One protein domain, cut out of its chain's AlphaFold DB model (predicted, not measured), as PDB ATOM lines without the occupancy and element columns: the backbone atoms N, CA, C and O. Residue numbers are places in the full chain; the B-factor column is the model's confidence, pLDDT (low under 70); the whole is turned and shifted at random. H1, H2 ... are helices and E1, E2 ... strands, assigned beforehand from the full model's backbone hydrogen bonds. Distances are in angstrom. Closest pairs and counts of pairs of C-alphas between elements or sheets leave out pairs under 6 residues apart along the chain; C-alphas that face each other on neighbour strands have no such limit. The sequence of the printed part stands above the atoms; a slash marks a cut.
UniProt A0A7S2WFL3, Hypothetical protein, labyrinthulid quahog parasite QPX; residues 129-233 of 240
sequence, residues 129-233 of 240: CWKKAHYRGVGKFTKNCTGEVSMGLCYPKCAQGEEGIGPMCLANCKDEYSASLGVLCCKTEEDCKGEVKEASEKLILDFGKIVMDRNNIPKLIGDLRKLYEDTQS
ATOM      1  N   CYS A 129     323.396 230.946 383.542       83.00
ATOM      2  CA  CYS A 129     324.235 229.919 382.918       83.00
ATOM      3  C   CYS A 129     325.189 229.256 383.928       83.00
ATOM      4  O   CYS A 129     325.507 229.816 384.984       83.00
ATOM      5  N   TRP A 130     325.676 228.053 383.618       83.25
ATOM      6  CA  TRP A 130     326.676 227.359 384.426       83.25
ATOM      7  C   TRP A 130     328.051 227.991 384.282       83.25
ATOM      8  O   TRP A 130     328.557 228.202 383.177       83.25
ATOM      9  N   LYS A 131     328.726 228.176 385.419       84.56
ATOM     10  CA  LYS A 131     330.161 228.441 385.413       84.56
ATOM     11  C   LYS A 131     330.879 227.270 384.768       84.56
ATOM     12  O   LYS A 131     330.711 226.121 385.183       84.56
ATOM     13  N   LYS A 132     331.805 227.583 383.868       82.19
ATOM     14  CA  LYS A 132     332.801 226.615 383.430       82.19
ATOM     15  C   LYS A 132     333.546 226.064 384.643       82.19
ATOM     16  O   LYS A 132     334.143 226.816 385.416       82.19
ATOM     17  N   ALA A 133     333.510 224.748 384.799       80.69
ATOM     18  CA  ALA A 133     334.043 224.070 385.966       80.69
ATOM     19  C   ALA A 133     335.027 222.977 385.557       80.69
ATOM     20  O   ALA A 133     334.817 222.255 384.583       80.69
ATOM     21  N   HIS A 134     336.092 222.803 386.335       76.38
ATOM     22  CA  HIS A 134     336.967 221.652 386.174       76.38
ATOM     23  C   HIS A 134     337.380 221.053 387.511       76.38
ATOM     24  O   HIS A 134     337.519 221.725 388.532       76.38
ATOM     25  N   TYR A 135     337.575 219.741 387.495       79.62
ATOM     26  CA  TYR A 135     337.953 218.979 388.670       79.62
ATOM     27  C   TYR A 135     339.457 219.090 388.947       79.62
ATOM     28  O   TYR A 135     340.277 218.850 388.060       79.62
ATOM     29  N   ARG A 136     339.826 219.378 390.201       79.75
ATOM     30  CA  ARG A 136     341.226 219.537 390.646       79.75
ATOM     31  C   ARG A 136     341.692 218.479 391.650       79.75
ATOM     32  O   ARG A 136     342.771 218.597 392.229       79.75
ATOM     33  N   GLY A 137     340.899 217.432 391.872       75.44
ATOM     34  CA  GLY A 137     341.243 216.319 392.762       75.44
ATOM     35  C   GLY A 137     340.410 216.251 394.043       75.44
ATOM     36  O   GLY A 137     339.674 217.165 394.388       75.44
ATOM     37  N   VAL A 138     340.552 215.146 394.781       74.19
ATOM     38  CA  VAL A 138     339.767 214.838 395.998       74.19
ATOM     39  C   VAL A 138     340.226 215.574 397.264       74.19
ATOM     40  O   VAL A 138     339.662 215.358 398.332       74.19
ATOM     41  N   GLY A 139     341.277 216.388 397.168       76.62
ATOM     42  CA  GLY A 139     341.895 217.040 398.317       76.62
ATOM     43  C   GLY A 139     342.664 216.076 399.229       76.62
ATOM     44  O   GLY A 139     342.559 214.850 399.136       76.62
ATOM     45  N   LYS A 140     343.510 216.625 400.103       81.56
ATOM     46  CA  LYS A 140     344.312 215.855 401.065       81.56
ATOM     47  C   LYS A 140     344.220 216.470 402.453       81.56
ATOM     48  O   LYS A 140     344.362 217.681 402.603       81.56
ATOM     49  N   PHE A 141     344.082 215.629 403.475       84.00
ATOM     50  CA  PHE A 141     344.313 216.049 404.855       84.00
ATOM     51  C   PHE A 141     345.817 216.234 405.074       84.00
ATOM     52  O   PHE A 141     346.571 215.267 405.160       84.00
ATOM     53  N   THR A 142     346.265 217.484 405.137       83.19
ATOM     54  CA  THR A 142     347.652 217.835 405.455       83.19
ATOM     55  C   THR A 142     347.688 219.134 406.243       83.19
ATOM     56  O   THR A 142     346.952 220.070 405.941       83.19
ATOM     57  N   LYS A 143     348.568 219.203 407.246       83.50
ATOM     58  CA  LYS A 143     348.832 220.446 407.988       83.50
ATOM     59  C   LYS A 143     349.597 221.471 407.144       83.50
ATOM     60  O   LYS A 143     349.482 222.664 407.389       83.50
ATOM     61  N   ASN A 144     350.342 221.003 406.142       89.19
ATOM     62  CA  ASN A 144     351.171 221.834 405.276       89.19
ATOM     63  C   ASN A 144     350.519 221.913 403.895       89.19
ATOM     64  O   ASN A 144     350.872 221.154 402.990       89.19
ATOM     65  N   CYS A 145     349.521 222.787 403.762       91.00
ATOM     66  CA  CYS A 145     348.862 223.023 402.486       91.00
ATOM     67  C   CYS A 145     349.600 224.099 401.687       91.00
ATOM     68  O   CYS A 145     349.669 225.248 402.106       91.00
ATOM     69  N   THR A 146     350.138 223.729 400.525       92.44
ATOM     70  CA  THR A 146     350.742 224.676 399.569       92.44
ATOM     71  C   THR A 146     349.745 225.177 398.521       92.44
ATOM     72  O   THR A 146     350.097 226.006 397.682       92.44
ATOM     73  N   GLY A 147     348.522 224.643 398.540       92.56
ATOM     74  CA  GLY A 147     347.435 224.996 397.638       92.56
ATOM     75  C   GLY A 147     346.301 225.727 398.350       92.56
ATOM     76  O   GLY A 147     346.552 226.553 399.224       92.56
ATOM     77  N   GLU A 148     345.065 225.432 397.969       90.06
ATOM     78  CA  GLU A 148     343.868 226.047 398.548       90.06
ATOM     79  C   GLU A 148     343.197 225.105 399.544       90.06
ATOM     80  O   GLU A 148     343.115 223.895 399.322       90.06
ATOM     81  N   VAL A 149     342.720 225.661 400.657       85.31
ATOM     82  CA  VAL A 149     342.048 224.894 401.706       85.31
ATOM     83  C   VAL A 149     340.545 225.098 401.597       85.31
ATOM     84  O   VAL A 149     340.068 226.227 401.640       85.31
ATOM     85  N   SER A 150     339.796 224.001 401.514       78.50
ATOM     86  CA  SER A 150     338.334 224.020 401.531       78.50
ATOM     87  C   SER A 150     337.802 222.817 402.307       78.50
ATOM     88  O   SER A 150     338.299 221.702 402.153       78.50
ATOM     89  N   MET A 151     336.836 223.051 403.203       70.44
ATOM     90  CA  MET A 151     336.253 222.030 404.094       70.44
ATOM     91  C   MET A 151     337.304 221.189 404.856       70.44
ATOM     92  O   MET A 151     337.133 219.991 405.066       70.44
ATOM     93  N   GLY A 152     338.428 221.800 405.251       77.38
ATOM     94  CA  GLY A 152     339.515 221.119 405.973       77.38
ATOM     95  C   GLY A 152     340.434 220.243 405.108       77.38
ATOM     96  O   GLY A 152     341.335 219.594 405.640       77.38
ATOM     97  N   LEU A 153     340.247 220.245 403.788       78.94
ATOM     98  CA  LEU A 153     341.069 219.530 402.816       78.94
ATOM     99  C   LEU A 153     341.924 220.508 402.005       78.94
ATOM    100  O   LEU A 153     341.483 221.601 401.663       78.94
ATOM    101  N   CYS A 154     343.148 220.095 401.681       85.06
ATOM    102  CA  CYS A 154     344.063 220.841 400.823       85.06
ATOM    103  C   CYS A 154     343.961 220.376 399.367       85.06
ATOM    104  O   CYS A 154     344.156 219.188 399.090       85.06
ATOM    105  N   TYR A 155     343.734 221.305 398.448       87.00
ATOM    106  CA  TYR A 155     343.590 221.076 397.012       87.00
ATOM    107  C   TYR A 155     344.675 221.814 396.213       87.00
ATOM    108  O   TYR A 155     345.208 222.816 396.693       87.00
ATOM    109  N   PRO A 156     345.016 221.361 394.990       93.31
ATOM    110  CA  PRO A 156     345.796 222.163 394.046       93.31
ATOM    111  C   PRO A 156     345.159 223.537 393.813       93.31
ATOM    112  O   PRO A 156     343.935 223.640 393.797       93.31
ATOM    113  N   LYS A 157     345.974 224.583 393.631       95.50
ATOM    114  CA  LYS A 157     345.468 225.936 393.343       95.50
ATOM    115  C   LYS A 157     344.715 225.965 392.017       95.50
ATOM    116  O   LYS A 157     345.128 225.276 391.085       95.50
ATOM    117  N   CYS A 158     343.666 226.775 391.949       93.69
ATOM    118  CA  CYS A 158     342.990 227.051 390.688       93.69
ATOM    119  C   CYS A 158     343.802 228.014 389.816       93.69
ATOM    120  O   CYS A 158     344.757 228.648 390.286       93.69
ATOM    121  N   ALA A 159     343.467 228.073 388.526       93.19
ATOM    122  CA  ALA A 159     344.120 229.005 387.624       93.19
ATOM    123  C   ALA A 159     343.731 230.451 387.972       93.19
ATOM    124  O   ALA A 159     342.780 230.724 388.705       93.19
ATOM    125  N   GLN A 160     344.490 231.414 387.451       92.56
ATOM    126  CA  GLN A 160     344.159 232.818 387.659       92.56
ATOM    127  C   GLN A 160     342.793 233.141 387.037       92.56
ATOM    128  O   GLN A 160     342.570 232.877 385.858       92.56
ATOM    129  N   GLY A 161     341.914 233.774 387.818       87.44
ATOM    130  CA  GLY A 161     340.553 234.108 387.382       87.44
ATOM    131  C   GLY A 161     339.531 232.993 387.611       87.44
ATOM    132  O   GLY A 161     338.434 233.068 387.063       87.44
ATOM    133  N   GLU A 162     339.891 231.989 388.407       90.06
ATOM    134  CA  GLU A 162     338.992 230.944 388.880       90.06
ATOM    135  C   GLU A 162     338.924 230.938 390.409       90.06
ATOM    136  O   GLU A 162     339.885 231.285 391.104       90.06
ATOM    137  N   GLU A 163     337.788 230.493 390.925       88.25
ATOM    138  CA  GLU A 163     337.526 230.290 392.340       88.25
ATOM    139  C   GLU A 163     337.529 228.793 392.667       88.25
ATOM    140  O   GLU A 163     336.837 227.989 392.038       88.25
ATOM    141  N   GLY A 164     338.310 228.397 393.672       85.44
ATOM    142  CA  GLY A 164     338.357 227.015 394.125       85.44
ATOM    143  C   GLY A 164     337.333 226.708 395.209       85.44
ATOM    144  O   GLY A 164     337.510 227.094 396.365       85.44
ATOM    145  N   ILE A 165     336.331 225.893 394.878       81.69
ATOM    146  CA  ILE A 165     335.335 225.381 395.827       81.69
ATOM    147  C   ILE A 165     335.516 223.872 395.967       81.69
ATOM    148  O   ILE A 165     335.140 223.086 395.097       81.69
ATOM    149  N   GLY A 166     336.132 223.454 397.077       79.81
ATOM    150  CA  GLY A 166     336.415 222.044 397.338       79.81
ATOM    151  C   GLY A 166     337.180 221.400 396.172       79.81
ATOM    152  O   GLY A 166     338.250 221.903 395.811       79.81
ATOM    153  N   PRO A 167     336.656 220.316 395.570       75.12
ATOM    154  CA  PRO A 167     337.302 219.594 394.475       75.12
ATOM    155  C   PRO A 167     337.211 220.282 393.106       75.12
ATOM    156  O   PRO A 167     337.769 219.754 392.142       75.12
ATOM    157  N   MET A 168     336.523 221.420 393.000       79.44
ATOM    158  CA  MET A 168     336.281 222.110 391.735       79.44
ATOM    159  C   MET A 168     337.034 223.441 391.678       79.44
ATOM    160  O   MET A 168     337.184 224.122 392.693       79.44
ATOM    161  N   CYS A 169     337.480 223.801 390.479       81.88
ATOM    162  CA  CYS A 169     337.786 225.171 390.085       81.88
ATOM    163  C   CYS A 169     336.646 225.676 389.209       81.88
ATOM    164  O   CYS A 169     336.261 224.991 388.258       81.88
ATOM    165  N   LEU A 170     336.105 226.841 389.544       83.75
ATOM    166  CA  LEU A 170     335.000 227.479 388.841       83.75
ATOM    167  C   LEU A 170     335.497 228.772 388.204       83.75
ATOM    168  O   LEU A 170     336.122 229.587 388.879       83.75
ATOM    169  N   ALA A 171     335.216 228.981 386.924       87.81
ATOM    170  CA  ALA A 171     335.522 230.241 386.266       87.81
ATOM    171  C   ALA A 171     334.745 231.399 386.907       87.81
ATOM    172  O   ALA A 171     333.587 231.252 387.306       87.81
ATOM    173  N   ASN A 172     335.383 232.568 386.988       90.75
ATOM    174  CA  ASN A 172     334.680 233.787 387.368       90.75
ATOM    175  C   ASN A 172     333.657 234.174 386.296       90.75
ATOM    176  O   ASN A 172     333.944 234.079 385.101       90.75
ATOM    177  N   CYS A 173     332.516 234.680 386.754       89.62
ATOM    178  CA  CYS A 173     331.482 235.292 385.929       89.62
ATOM    179  C   CYS A 173     332.015 236.572 385.258       89.62
ATOM    180  O   CYS A 173     332.808 237.307 385.862       89.62
ATOM    181  N   LYS A 174     331.659 236.794 383.990       87.50
ATOM    182  CA  LYS A 174     332.214 237.849 383.126       87.50
ATOM    183  C   LYS A 174     331.149 238.407 382.188       87.50
ATOM    184  O   LYS A 174     330.101 237.805 381.987       87.50
ATOM    185  N   ASP A 175     331.480 239.555 381.602       87.81
ATOM    186  CA  ASP A 175     330.685 240.225 380.578       87.81
ATOM    187  C   ASP A 175     329.246 240.484 381.039       87.81
ATOM    188  O   ASP A 175     329.046 241.065 382.110       87.81
ATOM    189  N   GLU A 176     328.251 240.110 380.237       84.81
ATOM    190  CA  GLU A 176     326.849 240.350 380.570       84.81
ATOM    191  C   GLU A 176     326.368 239.507 381.756       84.81
ATOM    192  O   GLU A 176     325.489 239.964 382.476       84.81
ATOM    193  N   TYR A 177     327.008 238.366 382.040       86.56
ATOM    194  CA  TYR A 177     326.747 237.525 383.211       86.56
ATOM    195  C   TYR A 177     327.742 237.851 384.326       86.56
ATOM    196  O   TYR A 177     328.671 237.093 384.590       86.56
ATOM    197  N   SER A 178     327.593 239.017 384.956       87.12
ATOM    198  CA  SER A 178     328.548 239.503 385.966       87.12
ATOM    199  C   SER A 178     328.201 239.104 387.406       87.12
ATOM    200  O   SER A 178     329.085 239.087 388.269       87.12
ATOM    201  N   ALA A 179     326.942 238.751 387.675       86.62
ATOM    202  CA  ALA A 179     326.511 238.274 388.983       86.62
ATOM    203  C   ALA A 179     326.842 236.784 389.151       86.62
ATOM    204  O   ALA A 179     326.842 236.014 388.194       86.62
ATOM    205  N   SER A 180     327.146 236.375 390.382       85.38
ATOM    206  CA  SER A 180     327.627 235.027 390.696       85.38
ATOM    207  C   SER A 180     326.879 234.448 391.884       85.38
ATOM    208  O   SER A 180     326.816 235.075 392.944       85.38
ATOM    209  N   LEU A 181     326.443 233.197 391.754       79.88
ATOM    210  CA  LEU A 181     325.845 232.445 392.847       79.88
ATOM    211  C   LEU A 181     326.254 230.976 392.788       79.88
ATOM    212  O   LEU A 181     325.805 230.213 391.937       79.88
ATOM    213  N   GLY A 182     327.142 230.577 393.700       78.75
ATOM    214  CA  GLY A 182     327.677 229.219 393.725       78.75
ATOM    215  C   GLY A 182     328.303 228.835 392.381       78.75
ATOM    216  O   GLY A 182     329.316 229.407 391.970       78.75
ATOM    217  N   VAL A 183     327.687 227.861 391.712       77.00
ATOM    218  CA  VAL A 183     328.102 227.284 390.420       77.00
ATOM    219  C   VAL A 183     327.481 227.976 389.196       77.00
ATOM    220  O   VAL A 183     327.739 227.550 388.074       77.00
ATOM    221  N   LEU A 184     326.710 229.045 389.393       83.44
ATOM    222  CA  LEU A 184     326.001 229.762 388.334       83.44
ATOM    223  C   LEU A 184     326.528 231.188 388.156       83.44
ATOM    224  O   LEU A 184     327.005 231.815 389.114       83.44
ATOM    225  N   CYS A 185     326.406 231.690 386.931       87.06
ATOM    226  CA  CYS A 185     326.469 233.108 386.615       87.06
ATOM    227  C   CYS A 185     325.099 233.604 386.167       87.06
ATOM    228  O   CYS A 185     324.333 232.866 385.552       87.06
ATOM    229  N   CYS A 186     324.825 234.864 386.473       87.62
ATOM    230  CA  CYS A 186     323.570 235.528 386.162       87.62
ATOM    231  C   CYS A 186     323.839 236.906 385.562       87.62
ATOM    232  O   CYS A 186     324.850 237.538 385.898       87.62
ATOM    233  N   LYS A 187     322.924 237.403 384.723       87.50
ATOM    234  CA  LYS A 187     323.020 238.783 384.225       87.50
ATOM    235  C   LYS A 187     322.911 239.798 385.354       87.50
ATOM    236  O   LYS A 187     323.729 240.715 385.452       87.50
ATOM    237  N   THR A 188     321.959 239.590 386.258       85.00
ATOM    238  CA  THR A 188     321.773 240.404 387.459       85.00
ATOM    239  C   THR A 188     321.726 239.549 388.726       85.00
ATOM    240  O   THR A 188     321.528 238.335 388.693       85.00
ATOM    241  N   GLU A 189     321.894 240.178 389.893       81.00
ATOM    242  CA  GLU A 189     321.704 239.482 391.174       81.00
ATOM    243  C   GLU A 189     320.260 239.005 391.384       81.00
ATOM    244  O   GLU A 189     320.028 238.137 392.221       81.00
ATOM    245  N   GLU A 190     319.285 239.587 390.684       80.12
ATOM    246  CA  GLU A 190     317.868 239.234 390.791       80.12
ATOM    247  C   GLU A 190     317.541 237.939 390.057       80.12
ATOM    248  O   GLU A 190     316.814 237.119 390.615       80.12
ATOM    249  N   ASP A 191     318.174 237.703 388.908       78.50
ATOM    250  CA  ASP A 191     318.038 236.456 388.135       78.50
ATOM    251  C   ASP A 191     318.602 235.250 388.912       78.50
ATOM    252  O   ASP A 191     318.172 234.112 388.762       78.50
ATOM    253  N   CYS A 192     319.521 235.527 389.838       74.69
ATOM    254  CA  CYS A 192     320.105 234.571 390.772       74.69
ATOM    255  C   CYS A 192     319.259 234.356 392.059       74.69
ATOM    256  O   CYS A 192     319.714 233.696 392.996       74.69
ATOM    257  N   LYS A 193     318.047 234.916 392.194       71.00
ATOM    258  CA  LYS A 193     317.198 234.733 393.397       71.00
ATOM    259  C   LYS A 193     316.196 233.583 393.227       71.00
ATOM    260  O   LYS A 193     315.889 233.148 392.129       71.00
ATOM    261  N   GLY A 194     315.653 233.095 394.347       66.19
ATOM    262  CA  GLY A 194     314.612 232.059 394.352       66.19
ATOM    263  C   GLY A 194     315.167 230.639 394.214       66.19
ATOM    264  O   GLY A 194     316.116 230.279 394.912       66.19
ATOM    265  N   GLU A 195     314.562 229.841 393.333       56.44
ATOM    266  CA  GLU A 195     314.846 228.405 393.152       56.44
ATOM    267  C   GLU A 195     316.303 228.138 392.734       56.44
ATOM    268  O   GLU A 195     316.935 227.190 393.202       56.44
ATOM    269  N   VAL A 196     316.884 229.058 391.960       64.38
ATOM    270  CA  VAL A 196     318.276 229.036 391.485       64.38
ATOM    271  C   VAL A 196     319.285 229.059 392.645       64.38
ATOM    272  O   VAL A 196     320.292 228.344 392.635       64.38
ATOM    273  N   LYS A 197     318.996 229.831 393.701       66.31
ATOM    274  CA  LYS A 197     319.857 229.935 394.886       66.31
ATOM    275  C   LYS A 197     319.896 228.647 395.681       66.31
ATOM    276  O   LYS A 197     320.983 228.150 395.986       66.31
ATOM    277  N   GLU A 198     318.721 228.127 396.006       65.44
ATOM    278  CA  GLU A 198     318.581 226.919 396.811       65.44
ATOM    279  C   GLU A 198     319.205 225.715 396.099       65.44
ATOM    280  O   GLU A 198     319.957 224.951 396.710       65.44
ATOM    281  N   ALA A 199     318.988 225.608 394.788       63.66
ATOM    282  CA  ALA A 199     319.580 224.564 393.975       63.66
ATOM    283  C   ALA A 199     321.118 224.647 393.947       63.66
ATOM    284  O   ALA A 199     321.790 223.640 394.179       63.66
ATOM    285  N   SER A 200     321.689 225.847 393.768       64.50
ATOM    286  CA  SER A 200     323.150 226.042 393.728       64.50
ATOM    287  C   SER A 200     323.856 225.660 395.041       64.50
ATOM    288  O   SER A 200     324.916 225.027 395.022       64.50
ATOM    289  N   GLU A 201     323.265 225.995 396.194       65.94
ATOM    290  CA  GLU A 201     323.820 225.674 397.514       65.94
ATOM    291  C   GLU A 201     323.746 224.162 397.782       65.94
ATOM    292  O   GLU A 201     324.688 223.558 398.309       65.94
ATOM    293  N   LYS A 202     322.643 223.534 397.366       70.25
ATOM    294  CA  LYS A 202     322.393 222.099 397.535       70.25
ATOM    295  C   LYS A 202     323.326 221.243 396.678       70.25
ATOM    296  O   LYS A 202     323.878 220.259 397.177       70.25
ATOM    297  N   LEU A 203     323.591 221.679 395.447       69.12
ATOM    298  CA  LEU A 203     324.521 221.056 394.503       69.12
ATOM    299  C   LEU A 203     325.923 220.877 395.094       69.12
ATOM    300  O   LEU A 203     326.473 219.776 395.073       69.12
ATOM    301  N   ILE A 204     326.493 221.935 395.677       64.50
ATOM    302  CA  ILE A 204     327.835 221.889 396.280       64.50
ATOM    303  C   ILE A 204     327.883 220.866 397.423       64.50
ATOM    304  O   ILE A 204     328.843 220.095 397.542       64.50
ATOM    305  N   LEU A 205     326.843 220.832 398.260       64.69
ATOM    306  CA  LEU A 205     326.751 219.895 399.378       64.69
ATOM    307  C   LEU A 205     326.630 218.444 398.909       64.69
ATOM    308  O   LEU A 205     327.290 217.567 399.471       64.69
ATOM    309  N   ASP A 206     325.811 218.180 397.894       69.38
ATOM    310  CA  ASP A 206     325.608 216.825 397.387       69.38
ATOM    311  C   ASP A 206     326.838 216.311 396.631       69.38
ATOM    312  O   ASP A 206     327.251 215.171 396.856       69.38
ATOM    313  N   PHE A 207     327.536 217.171 395.882       67.06
ATOM    314  CA  PHE A 207     328.866 216.844 395.357       67.06
ATOM    315  C   PHE A 207     329.861 216.511 396.475       67.06
ATOM    316  O   PHE A 207     330.615 215.539 396.373       67.06
ATOM    317  N   GLY A 208     329.850 217.276 397.570       60.78
ATOM    318  CA  GLY A 208     330.669 216.992 398.746       60.78
ATOM    319  C   GLY A 208     330.404 215.598 399.326       60.78
ATOM    320  O   GLY A 208     331.351 214.856 399.601       60.78
ATOM    321  N   LYS A 209     329.131 215.207 399.465       68.00
ATOM    322  CA  LYS A 209     328.742 213.872 399.955       68.00
ATOM    323  C   LYS A 209     329.186 212.759 399.017       68.00
ATOM    324  O   LYS A 209     329.850 211.836 399.478       68.00
ATOM    325  N   ILE A 210     328.961 212.908 397.710       64.75
ATOM    326  CA  ILE A 210     329.410 211.954 396.681       64.75
ATOM    327  C   ILE A 210     330.913 211.675 396.807       64.75
ATOM    328  O   ILE A 210     331.352 210.523 396.792       64.75
ATOM    329  N   VAL A 211     331.724 212.724 396.985       57.94
ATOM    330  CA  VAL A 211     333.180 212.578 397.140       57.94
ATOM    331  C   VAL A 211     333.551 211.834 398.429       57.94
ATOM    332  O   VAL A 211     334.507 211.047 398.419       57.94
ATOM    333  N   MET A 212     332.820 212.064 399.524       55.28
ATOM    334  CA  MET A 212     333.043 211.398 400.813       55.28
ATOM    335  C   MET A 212     332.595 209.932 400.798       55.28
ATOM    336  O   MET A 212     333.313 209.063 401.298       55.28
ATOM    337  N   ASP A 213     331.459 209.646 400.170       66.12
ATOM    338  CA  ASP A 213     330.850 208.322 400.129       66.12
ATOM    339  C   ASP A 213     331.348 207.457 398.960       66.12
ATOM    340  O   ASP A 213     330.912 206.319 398.807       66.12
ATOM    341  N   ARG A 214     332.365 207.904 398.204       60.38
ATOM    342  CA  ARG A 214     332.960 207.161 397.070       60.38
ATOM    343  C   ARG A 214     333.370 205.711 397.372       60.38
ATOM    344  O   ARG A 214     333.403 204.879 396.473       60.38
ATOM    345  N   ASN A 215     333.706 205.406 398.629       54.91
ATOM    346  CA  ASN A 215     334.102 204.063 399.078       54.91
ATOM    347  C   ASN A 215     332.933 203.271 399.703       54.91
ATOM    348  O   ASN A 215     333.105 202.111 400.075       54.91
ATOM    349  N   ASN A 216     331.757 203.887 399.842       62.56
ATOM    350  CA  ASN A 216     330.530 203.310 400.380       62.56
ATOM    351  C   ASN A 216     329.455 203.293 399.282       62.56
ATOM    352  O   ASN A 216     328.615 204.184 399.186       62.56
ATOM    353  N   ILE A 217     329.500 202.250 398.450       49.28
ATOM    354  CA  ILE A 217     328.693 202.130 397.225       49.28
ATOM    355  C   ILE A 217     327.188 202.388 397.458       49.28
ATOM    356  O   ILE A 217     326.608 203.151 396.687       49.28
ATOM    357  N   PRO A 218     326.528 201.832 398.496       52.75
ATOM    358  CA  PRO A 218     325.115 202.123 398.749       52.75
ATOM    359  C   PRO A 218     324.813 203.601 399.026       52.75
ATOM    360  O   PRO A 218     323.795 204.104 398.555       52.75
ATOM    361  N   LYS A 219     325.684 204.294 399.771       53.53
ATOM    362  CA  LYS A 219     325.511 205.723 400.061       53.53
ATOM    363  C   LYS A 219     325.775 206.582 398.833       53.53
ATOM    364  O   LYS A 219     324.943 207.414 398.501       53.53
ATOM    365  N   LEU A 220     326.845 206.270 398.100       54.09
ATOM    366  CA  LEU A 220     327.189 206.929 396.843       54.09
ATOM    367  C   LEU A 220     326.018 206.930 395.850       54.09
ATOM    368  O   LEU A 220     325.711 207.958 395.261       54.09
ATOM    369  N   ILE A 221     325.341 205.788 395.684       50.19
ATOM    370  CA  ILE A 221     324.166 205.680 394.804       50.19
ATOM    371  C   ILE A 221     323.017 206.573 395.300       50.19
ATOM    372  O   ILE A 221     322.316 207.179 394.491       50.19
ATOM    373  N   GLY A 222     322.814 206.655 396.616       59.38
ATOM    374  CA  GLY A 222     321.803 207.525 397.219       59.38
ATOM    375  C   GLY A 222     322.092 209.009 396.991       59.38
ATOM    376  O   GLY A 222     321.195 209.744 396.584       59.38
ATOM    377  N   ASP A 223     323.340 209.433 397.189       63.19
ATOM    378  CA  ASP A 223     323.740 210.827 396.990       63.19
ATOM    379  C   ASP A 223     323.711 211.229 395.510       63.19
ATOM    380  O   ASP A 223     323.262 212.325 395.188       63.19
ATOM    381  N   LEU A 224     324.105 210.329 394.599       54.84
ATOM    382  CA  LEU A 224     323.982 210.551 393.152       54.84
ATOM    383  C   LEU A 224     322.520 210.704 392.712       54.84
ATOM    384  O   LEU A 224     322.225 211.562 391.883       54.84
ATOM    385  N   ARG A 225     321.593 209.918 393.281       64.62
ATOM    386  CA  ARG A 225     320.154 210.071 393.008       64.62
ATOM    387  C   ARG A 225     319.659 211.440 393.445       64.62
ATOM    388  O   ARG A 225     318.952 212.094 392.689       64.62
ATOM    389  N   LYS A 226     320.030 211.848 394.657       69.62
ATOM    390  CA  LYS A 226     319.619 213.135 395.206       69.62
ATOM    391  C   LYS A 226     320.151 214.287 394.355       69.62
ATOM    392  O   LYS A 226     319.382 215.163 393.992       69.62
ATOM    393  N   LEU A 227     321.421 214.220 393.948       67.62
ATOM    394  CA  LEU A 227     322.008 215.190 393.026       67.62
ATOM    395  C   LEU A 227     321.227 215.267 391.703       67.62
ATOM    396  O   LEU A 227     320.955 216.362 391.228       67.62
ATOM    397  N   TYR A 228     320.846 214.127 391.119       64.56
ATOM    398  CA  TYR A 228     320.048 214.093 389.890       64.56
ATOM    399  C   TYR A 228     318.660 214.723 390.078       64.56
ATOM    400  O   TYR A 228     318.248 215.562 389.287       64.56
ATOM    401  N   GLU A 229     317.941 214.354 391.139       67.75
ATOM    402  CA  GLU A 229     316.619 214.919 391.443       67.75
ATOM    403  C   GLU A 229     316.682 216.435 391.672       67.75
ATOM    404  O   GLU A 229     315.775 217.152 391.263       67.75
ATOM    405  N   ASP A 230     317.777 216.914 392.265       67.38
ATOM    406  CA  ASP A 230     318.006 218.327 392.567       67.38
ATOM    407  C   ASP A 230     318.470 219.138 391.347       67.38
ATOM    408  O   ASP A 230     318.391 220.363 391.361       67.38
ATOM    409  N   THR A 231     318.952 218.466 390.295       65.31
ATOM    410  CA  THR A 231     319.446 219.091 389.056       65.31
ATOM    411  C   THR A 231     318.497 218.934 387.877       65.31
ATOM    412  O   THR A 231     318.621 219.687 386.920       65.31
ATOM    413  N   GLN A 232     317.520 218.019 387.931       65.25
ATOM    414  CA  GLN A 232     316.619 217.737 386.802       65.25
ATOM    415  C   GLN A 232     315.775 218.945 386.355       65.25
ATOM    416  O   GLN A 232     315.227 218.922 385.260       65.25
ATOM    417  N   SER A 233     315.603 219.952 387.219       59.50
ATOM    418  CA  SER A 233     314.863 221.186 386.928       59.50
ATOM    419  C   SER A 233     315.773 222.365 386.561       59.50
ATOM    420  O   SER A 233     315.273 223.473 386.394       59.50
TER     421      SER A 233
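Overview. This is residues 129 to 233 of the 240 residues of the protein "Hypothetical protein" of labyrinthulid quahog parasite QPX (UniProt A0A7S2WFL3). Three small antiparallel strand pieces stand in a row, the hairpin E2 and E3 at one end, the sheet E1, E5, E4 in the middle and the hairpin E6 and E7 at the other end; a long helical hairpin, H1 and H2, runs along one side of the row. H1 lies between the strands and H2, and its residues 196 to 201 come near E6 and E7. The printed part has 105 residues, with seven named strands and then two named helices, class mixed. It is compact, radius of gyration of the C-alphas 14.8 A, and flat, spanning 39 by 34 by 17 A.

Arrangement. In the largest sheet, E5, residues 168 to 171, is the inner strand between E1, residues 133 to 135, and E4, residues 162 to 165. N 134 and O 169 are 2.9 A apart, within hydrogen-bond range; in the hairpin of E4 and E5, N 163 and O 170 are 2.8 A apart. In the hairpin of E2, residues 148 to 150, and E3, residues 153 to 155, N 155 and O 148 are 2.8 A apart. The closest C-alphas of E2 and E4, Ser 150 and Ile 165, are 6.6 A apart. In the hairpin of E6, residues 179 to 181, and E7, residues 184 to 186, N 184 and O 181 are 2.9 A apart. Residues 129 to 130 pair antiparallel with residues 184 to 185 of E7. H1, residues 195 to 213, is closest to E6 at the C-alphas of Lys 197 and Leu 181, 6.8 A. H1 is not on the largest sheet. H1 and H2, residues 217 to 231, touch, closest at the C-alphas of Asp 213 and Leu 220, 5.1 A, with a shallow tilt of 14 degrees, opposite ways. Every O i to N i+4 pair is within hydrogen-bond range in H2, and 14 of 15 in H1.

Along the chain. E1 begins at C-alpha 133 (334.043, 224.070, 385.966). H1 is 26.6 A long and H2 21.0 A, ending at C-alpha 231 (319.446, 219.091, 389.056).

Size, cuts and confidence. The two C-alphas farthest apart, Asp 175 and Pro 218, are 42.6 A apart. The printed part has no cut. The link E1 to E2 is long, 12 residues. pLDDT is under 70 in residues 194 to 201 and 203 to 233.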